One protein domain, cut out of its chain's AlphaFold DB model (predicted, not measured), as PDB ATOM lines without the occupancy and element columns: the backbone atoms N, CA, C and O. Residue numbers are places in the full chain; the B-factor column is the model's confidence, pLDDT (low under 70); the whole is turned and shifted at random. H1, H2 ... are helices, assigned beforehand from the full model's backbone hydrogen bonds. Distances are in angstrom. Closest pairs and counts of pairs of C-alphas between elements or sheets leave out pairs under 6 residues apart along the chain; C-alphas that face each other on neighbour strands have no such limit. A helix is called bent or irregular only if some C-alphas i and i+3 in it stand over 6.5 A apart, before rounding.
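What this domain is: This is residues 96 to 151 of the 254 residues of the protein "Dynamin (Trinotate prediction)" of Henneguya salminicola (UniProt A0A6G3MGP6). A long kinked helix, H1, and a shorter helix, H3, form the two arms of a wide open arch, and the small helix H2 sits in the loose stretch between them. No helix packs on another, and the two arms lie one after the other along the longest axis. The printed part has 56 residues with three named helices in the order H1, H2, H3 and no named strand; the class is all helix. The whole is extended, with a radius of gyration of the C-alphas of 20.3 A and spans of 65 by 26 by 16 A.

Where its parts are: H1, residues 96 to 123, is the longest helix, 36.4 A from its first C-alpha at (-55.667, -33.702, -25.558) to its last at (-23.189, -17.864, -29.608). It has a kink of 58 degrees near residue 115 and is irregular: C-alphas 115 and 118 are 7.1 A apart. H3, residues 135 to 151, is 24.2 A long and ends at C-alpha 151, (-29.326, 23.352, -42.415). H2 is residues 127 to 130.

How they stand to each other: H1 touches no helix. H1 and H2 are close but not clearly touching; their closest C-alphas, those of Leu 121 and Ile 127, are 7.5 A apart. H2 and H3 are apart. H1 and H3 are apart too. In H3 every O i to N i+4 pair is within hydrogen-bond range, in H1 19 of 24 are, and H2 is too short for such a pair.

The domain as a whole: The outline is a rod, and the two C-alphas farthest apart, those of Tyr 96 and Cys 150, are 65.1 A apart. Residues 96 to 108, which belong to H1, stand free, as do residues 122 to 129, of which 127 to 129 belong to H2, and residues 131 to 151, of which 135 to 151 belong to H3. The links H1 to H2 and H2 to H3 are tight. The printed part has no cut. Its mean pLDDT is 93.3, and no printed residue is under 70.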
ATOM      1  N   TYR A  96     -57.047 -33.388 -25.926       97.94
ATOM      2  CA  TYR A  96     -55.667 -33.702 -25.558       97.94
ATOM      3  C   TYR A  96     -54.652 -33.159 -26.558       97.94
ATOM      4  O   TYR A  96     -53.641 -32.608 -26.130       97.94
ATOM      5  N   LEU A  97     -54.913 -33.257 -27.861       97.44
ATOM      6  CA  LEU A  97     -54.028 -32.727 -28.898       97.44
ATOM      7  C   LEU A  97     -53.800 -31.229 -28.703       97.44
ATOM      8  O   LEU A  97     -52.655 -30.785 -28.642       97.44
ATOM      9  N   SER A  98     -54.877 -30.470 -28.493       96.75
ATOM     10  CA  SER A  98     -54.788 -29.029 -28.241       96.75
ATOM     11  C   SER A  98     -53.952 -28.724 -26.991       96.75
ATOM     12  O   SER A  98     -53.082 -27.847 -27.012       96.75
ATOM     13  N   LYS A  99     -54.140 -29.491 -25.910       97.12
ATOM     14  CA  LYS A  99     -53.364 -29.351 -24.664       97.12
ATOM     15  C   LYS A  99     -51.888 -29.704 -24.847       97.12
ATOM     16  O   LYS A  99     -51.027 -28.974 -24.355       97.12
ATOM     17  N   ILE A 100     -51.595 -30.785 -25.565       97.94
ATOM     18  CA  ILE A 100     -50.232 -31.255 -25.837       97.94
ATOM     19  C   ILE A 100     -49.499 -30.251 -26.723       97.94
ATOM     20  O   ILE A 100     -48.383 -29.866 -26.390       97.94
ATOM     21  N   THR A 101     -50.112 -29.757 -27.801       97.00
ATOM     22  CA  THR A 101     -49.501 -28.730 -28.660       97.00
ATOM     23  C   THR A 101     -49.143 -27.486 -27.853       97.00
ATOM     24  O   THR A 101     -48.026 -26.975 -27.956       97.00
ATOM     25  N   VAL A 102     -50.045 -27.013 -26.992       97.00
ATOM     26  CA  VAL A 102     -49.750 -25.852 -26.146       97.00
ATOM     27  C   VAL A 102     -48.589 -26.144 -25.194       97.00
ATOM     28  O   VAL A 102     -47.635 -25.367 -25.137       97.00
ATOM     29  N   LEU A 103     -48.640 -27.260 -24.467       96.81
ATOM     30  CA  LEU A 103     -47.661 -27.572 -23.429       96.81
ATOM     31  C   LEU A 103     -46.281 -27.944 -23.986       96.81
ATOM     32  O   LEU A 103     -45.273 -27.555 -23.404       96.81
ATOM     33  N   CYS A 104     -46.225 -28.694 -25.083       96.81
ATOM     34  CA  CYS A 104     -44.979 -29.223 -25.636       96.81
ATOM     35  C   CYS A 104     -44.353 -28.301 -26.683       96.81
ATOM     36  O   CYS A 104     -43.134 -28.281 -26.808       96.81
ATOM     37  N   ILE A 105     -45.158 -27.543 -27.431       96.44
ATOM     38  CA  ILE A 105     -44.657 -26.691 -28.516       96.44
ATOM     39  C   ILE A 105     -44.687 -25.232 -28.071       96.44
ATOM     40  O   ILE A 105     -43.644 -24.592 -27.969       96.44
ATOM     41  N   ILE A 106     -45.862 -24.694 -27.741       96.75
ATOM     42  CA  ILE A 106     -46.023 -23.244 -27.537       96.75
ATOM     43  C   ILE A 106     -45.307 -22.754 -26.273       96.75
ATOM     44  O   ILE A 106     -44.590 -21.752 -26.324       96.75
ATOM     45  N   VAL A 107     -45.486 -23.432 -25.136       96.25
ATOM     46  CA  VAL A 107     -44.902 -23.000 -23.856       96.25
ATOM     47  C   VAL A 107     -43.363 -23.012 -23.898       96.25
ATOM     48  O   VAL A 107     -42.767 -21.985 -23.548       96.25
ATOM     49  N   PRO A 108     -42.693 -24.081 -24.372       95.38
ATOM     50  CA  PRO A 108     -41.241 -24.089 -24.506       95.38
ATOM     51  C   PRO A 108     -40.744 -23.085 -25.543       95.38
ATOM     52  O   PRO A 108     -39.820 -22.339 -25.239       95.38
ATOM     53  N   LEU A 109     -41.392 -22.965 -26.711       96.69
ATOM     54  CA  LEU A 109     -41.001 -21.970 -27.719       96.69
ATOM     55  C   LEU A 109     -41.066 -20.545 -27.169       96.69
ATOM     56  O   LEU A 109     -40.142 -19.759 -27.375       96.69
ATOM     57  N   ARG A 110     -42.124 -20.209 -26.423       95.62
ATOM     58  CA  ARG A 110     -42.231 -18.906 -25.758       95.62
ATOM     59  C   ARG A 110     -41.066 -18.684 -24.794       95.62
ATOM     60  O   ARG A 110     -40.504 -17.589 -24.779       95.62
ATOM     61  N   LYS A 111     -40.693 -19.696 -24.002       94.88
ATOM     62  CA  LYS A 111     -39.531 -19.619 -23.105       94.88
ATOM     63  C   LYS A 111     -38.239 -19.409 -23.898       94.88
ATOM     64  O   LYS A 111     -37.488 -18.496 -23.564       94.88
ATOM     65  N   THR A 112     -38.010 -20.180 -24.957       93.94
ATOM     66  CA  THR A 112     -36.804 -20.065 -25.782       93.94
ATOM     67  C   THR A 112     -36.711 -18.687 -26.434       93.94
ATOM     68  O   THR A 112     -35.669 -18.050 -26.339       93.94
ATOM     69  N   ILE A 113     -37.799 -18.155 -26.998       94.88
ATOM     70  CA  ILE A 113     -37.818 -16.809 -27.599       94.88
ATOM     71  C   ILE A 113     -37.496 -15.724 -26.563       94.88
ATOM     72  O   ILE A 113     -36.734 -14.805 -26.854       94.88
ATOM     73  N   LEU A 114     -38.077 -15.811 -25.362       92.62
ATOM     74  CA  LEU A 114     -37.939 -14.760 -24.349       92.62
ATOM     75  C   LEU A 114     -36.615 -14.823 -23.576       92.62
ATOM     76  O   LEU A 114     -36.073 -13.772 -23.243       92.62
ATOM     77  N   ALA A 115     -36.110 -16.019 -23.270       91.81
ATOM     78  CA  ALA A 115     -34.971 -16.201 -22.369       91.81
ATOM     79  C   ALA A 115     -33.685 -16.658 -23.076       91.81
ATOM     80  O   ALA A 115     -32.599 -16.224 -22.700       91.81
ATOM     81  N   GLU A 116     -33.781 -17.513 -24.095       92.69
ATOM     82  CA  GLU A 116     -32.621 -18.247 -24.634       92.69
ATOM     83  C   GLU A 116     -32.181 -17.738 -26.017       92.69
ATOM     84  O   GLU A 116     -30.999 -17.800 -26.352       92.69
ATOM     85  N   LEU A 117     -33.094 -17.153 -26.802       92.88
ATOM     86  CA  LEU A 117     -32.847 -16.706 -28.176       92.88
ATOM     87  C   LEU A 117     -31.687 -15.717 -28.259       92.88
ATOM     88  O   LEU A 117     -30.827 -15.841 -29.125       92.88
ATOM     89  N   THR A 118     -31.644 -14.749 -27.345       89.06
ATOM     90  CA  THR A 118     -30.571 -13.751 -27.322       89.06
ATOM     91  C   THR A 118     -29.217 -14.430 -27.119       89.06
ATOM     92  O   THR A 118     -28.289 -14.170 -27.877       89.06
ATOM     93  N   ALA A 119     -29.111 -15.358 -26.162       90.12
ATOM     94  CA  ALA A 119     -27.877 -16.101 -25.912       90.12
ATOM     95  C   ALA A 119     -27.463 -16.953 -27.125       90.12
ATOM     96  O   ALA A 119     -26.290 -16.951 -27.494       90.12
ATOM     97  N   HIS A 120     -28.422 -17.610 -27.788       90.25
ATOM     98  CA  HIS A 120     -28.173 -18.386 -29.008       90.25
ATOM     99  C   HIS A 120     -27.701 -17.509 -30.179       90.25
ATOM    100  O   HIS A 120     -26.810 -17.900 -30.925       90.25
ATOM    101  N   LEU A 121     -28.251 -16.302 -30.342       88.94
ATOM    102  CA  LEU A 121     -27.799 -15.370 -31.381       88.94
ATOM    103  C   LEU A 121     -26.383 -14.849 -31.119       88.94
ATOM    104  O   LEU A 121     -25.627 -14.633 -32.065       88.94
ATOM    105  N   TYR A 122     -26.009 -14.666 -29.851       88.75
ATOM    106  CA  TYR A 122     -24.645 -14.282 -29.494       88.75
ATOM    107  C   TYR A 122     -23.646 -15.439 -29.655       88.75
ATOM    108  O   TYR A 122     -22.495 -15.183 -30.011       88.75
ATOM    109  N   SER A 123     -24.064 -16.693 -29.450       88.62
ATOM    110  CA  SER A 123     -23.189 -17.864 -29.608       88.62
ATOM    111  C   SER A 123     -22.941 -18.266 -31.065       88.62
ATOM    112  O   SER A 123     -21.888 -18.824 -31.360       88.62
ATOM    113  N   LEU A 124     -23.861 -17.950 -31.987       84.44
ATOM    114  CA  LEU A 124     -23.770 -18.328 -33.407       84.44
ATOM    115  C   LEU A 124     -22.615 -17.638 -34.164       84.44
ATOM    116  O   LEU A 124     -22.267 -18.039 -35.273       84.44
ATOM    117  N   GLY A 125     -22.001 -16.614 -33.563       80.56
ATOM    118  CA  GLY A 125     -20.951 -15.814 -34.189       80.56
ATOM    119  C   GLY A 125     -21.489 -14.891 -35.291       80.56
ATOM    120  O   GLY A 125     -22.613 -15.013 -35.765       80.56
ATOM    121  N   GLY A 126     -20.698 -13.889 -35.690       84.56
ATOM    122  CA  GLY A 126     -21.078 -13.010 -36.805       84.56
ATOM    123  C   GLY A 126     -22.172 -11.973 -36.504       84.56
ATOM    124  O   GLY A 126     -22.818 -11.488 -37.433       84.56
ATOM    125  N   ILE A 127     -22.344 -11.560 -35.242       84.38
ATOM    126  CA  ILE A 127     -23.293 -10.504 -34.816       84.38
ATOM    127  C   ILE A 127     -23.143  -9.222 -35.646       84.38
ATOM    128  O   ILE A 127     -24.130  -8.573 -35.966       84.38
ATOM    129  N   GLN A 128     -21.917  -8.881 -36.053       84.38
ATOM    130  CA  GLN A 128     -21.647  -7.712 -36.894       84.38
ATOM    131  C   GLN A 128     -22.335  -7.788 -38.261       84.38
ATOM    132  O   GLN A 128     -22.772  -6.768 -38.778       84.38
ATOM    133  N   ASN A 129     -22.462  -8.986 -38.836       87.25
ATOM    134  CA  ASN A 129     -23.193  -9.189 -40.083       87.25
ATOM    135  C   ASN A 129     -24.707  -9.203 -39.849       87.25
ATOM    136  O   ASN A 129     -25.438  -8.625 -40.648       87.25
ATOM    137  N   LEU A 130     -25.166  -9.808 -38.750       86.88
ATOM    138  CA  LEU A 130     -26.585  -9.842 -38.383       86.88
ATOM    139  C   LEU A 130     -27.140  -8.446 -38.055       86.88
ATOM    140  O   LEU A 130     -28.289  -8.149 -38.361       86.88
ATOM    141  N   MET A 131     -26.318  -7.577 -37.463       89.44
ATOM    142  CA  MET A 131     -26.673  -6.194 -37.134       89.44
ATOM    143  C   MET A 131     -26.441  -5.207 -38.287       89.44
ATOM    144  O   MET A 131     -26.498  -3.995 -38.063       89.44
ATOM    145  N   LYS A 132     -26.164  -5.674 -39.512       88.38
ATOM    146  CA  LYS A 132     -26.014  -4.761 -40.650       88.38
ATOM    147  C   LYS A 132     -27.325  -4.026 -40.907       88.38
ATOM    148  O   LYS A 132     -28.388  -4.627 -41.039       88.38
ATOM    149  N   GLU A 133     -27.222  -2.703 -40.980       89.38
ATOM    150  CA  GLU A 133     -28.328  -1.830 -41.354       89.38
ATOM    151  C   GLU A 133     -28.808  -2.178 -42.775       89.38
ATOM    152  O   GLU A 133     -28.004  -2.472 -43.663       89.38
ATOM    153  N   SER A 134     -30.125  -2.156 -43.000       92.50
ATOM    154  CA  SER A 134     -30.681  -2.361 -44.339       92.50
ATOM    155  C   SER A 134     -30.383  -1.157 -45.238       92.50
ATOM    156  O   SER A 134     -30.314  -0.022 -44.767       92.50
ATOM    157  N   ALA A 135     -30.259  -1.373 -46.552       92.62
ATOM    158  CA  ALA A 135     -29.945  -0.300 -47.504       92.62
ATOM    159  C   ALA A 135     -30.937   0.879 -47.423       92.62
ATOM    160  O   ALA A 135     -30.535   2.038 -47.442       92.62
ATOM    161  N   GLN A 136     -32.228   0.588 -47.236       94.12
ATOM    162  CA  GLN A 136     -33.262   1.614 -47.087       94.12
ATOM    163  C   GLN A 136     -33.140   2.397 -45.768       94.12
ATOM    164  O   GLN A 136     -33.409   3.599 -45.733       94.12
ATOM    165  N   ALA A 137     -32.770   1.736 -44.666       92.38
ATOM    166  CA  ALA A 137     -32.532   2.418 -43.394       92.38
ATOM    167  C   ALA A 137     -31.297   3.327 -43.491       92.38
ATOM    168  O   ALA A 137     -31.370   4.494 -43.099       92.38
ATOM    169  N   LEU A 138     -30.235   2.837 -44.140       94.50
ATOM    170  CA  LEU A 138     -29.024   3.601 -44.417       94.50
ATOM    171  C   LEU A 138     -29.319   4.853 -45.255       94.50
ATOM    172  O   LEU A 138     -28.874   5.940 -44.891       94.50
ATOM    173  N   GLU A 139     -30.104   4.734 -46.327       95.56
ATOM    174  CA  GLU A 139     -30.505   5.867 -47.172       95.56
ATOM    175  C   GLU A 139     -31.328   6.898 -46.386       95.56
ATOM    176  O   GLU A 139     -31.047   8.097 -46.428       95.56
ATOM    177  N   LYS A 140     -32.322   6.448 -45.604       95.62
ATOM    178  CA  LYS A 140     -33.122   7.345 -44.750       95.62
ATOM    179  C   LYS A 140     -32.245   8.087 -43.745       95.62
ATOM    180  O   LYS A 140     -32.407   9.298 -43.576       95.62
ATOM    181  N   ARG A 141     -31.303   7.384 -43.106       96.06
ATOM    182  CA  ARG A 141     -30.327   7.981 -42.188       96.06
ATOM    183  C   ARG A 141     -29.463   9.011 -42.913       96.06
ATOM    184  O   ARG A 141     -29.371  10.142 -42.447       96.06
ATOM    185  N   GLN A 142     -28.907   8.659 -44.072       96.25
ATOM    186  CA  GLN A 142     -28.104   9.564 -44.899       96.25
ATOM    187  C   GLN A 142     -28.888  10.808 -45.322       96.25
ATOM    188  O   GLN A 142     -28.351  11.908 -45.240       96.25
ATOM    189  N   LYS A 143     -30.165  10.675 -45.694       96.31
ATOM    190  CA  LYS A 143     -31.020  11.808 -46.073       96.31
ATOM    191  C   LYS A 143     -31.260  12.765 -44.906       96.31
ATOM    192  O   LYS A 143     -31.126  13.973 -45.078       96.31
ATOM    193  N   ILE A 144     -31.601  12.244 -43.725       97.19
ATOM    194  CA  ILE A 144     -31.837  13.074 -42.531       97.19
ATOM    195  C   ILE A 144     -30.536  13.744 -42.083       97.19
ATOM    196  O   ILE A 144     -30.530  14.941 -41.804       97.19
ATOM    197  N   THR A 145     -29.427  13.001 -42.052       96.25
ATOM    198  CA  THR A 145     -28.108  13.556 -41.724       96.25
ATOM    199  C   THR A 145     -27.661  14.593 -42.754       96.25
ATOM    200  O   THR A 145     -27.157  15.643 -42.367       96.25
ATOM    201  N   GLY A 146     -27.895  14.349 -44.045       97.50
ATOM    202  CA  GLY A 146     -27.609  15.295 -45.121       97.50
ATOM    203  C   GLY A 146     -28.407  16.586 -44.963       97.50
ATOM    204  O   GLY A 146     -27.825  17.664 -44.946       97.50
ATOM    205  N   MET A 147     -29.717  16.479 -44.728       97.62
ATOM    206  CA  MET A 147     -30.580  17.634 -44.469       97.62
ATOM    207  C   MET A 147     -30.119  18.429 -43.241       97.62
ATOM    208  O   MET A 147     -30.026  19.654 -43.292       97.62
ATOM    209  N   TYR A 148     -29.784  17.740 -42.145       98.06
ATOM    210  CA  TYR A 148     -29.251  18.373 -40.938       98.06
ATOM    211  C   TYR A 148     -27.950  19.136 -41.221       98.06
ATOM    212  O   TYR A 148     -27.813  20.282 -40.788       98.06
ATOM    213  N   ASN A 149     -27.022  18.532 -41.969       97.62
ATOM    214  CA  ASN A 149     -25.757  19.167 -42.333       97.62
ATOM    215  C   ASN A 149     -25.988  20.416 -43.194       97.62
ATOM    216  O   ASN A 149     -25.455  21.471 -42.860       97.62
ATOM    217  N   CYS A 150     -26.851  20.340 -44.213       97.75
ATOM    218  CA  CYS A 150     -27.202  21.496 -45.040       97.75
ATOM    219  C   CYS A 150     -27.811  22.638 -44.212       97.75
ATOM    220  O   CYS A 150     -27.411  23.790 -44.356       97.75
ATOM    221  N   CYS A 151     -28.741  22.338 -43.297       97.38
ATOM    222  CA  CYS A 151     -29.326  23.352 -42.415       97.38
ATOM    223  C   CYS A 151     -28.279  23.982 -41.485       97.38
ATOM    224  O   CYS A 151     -28.306  25.189 -41.243       97.38
TER     225      CYS A 151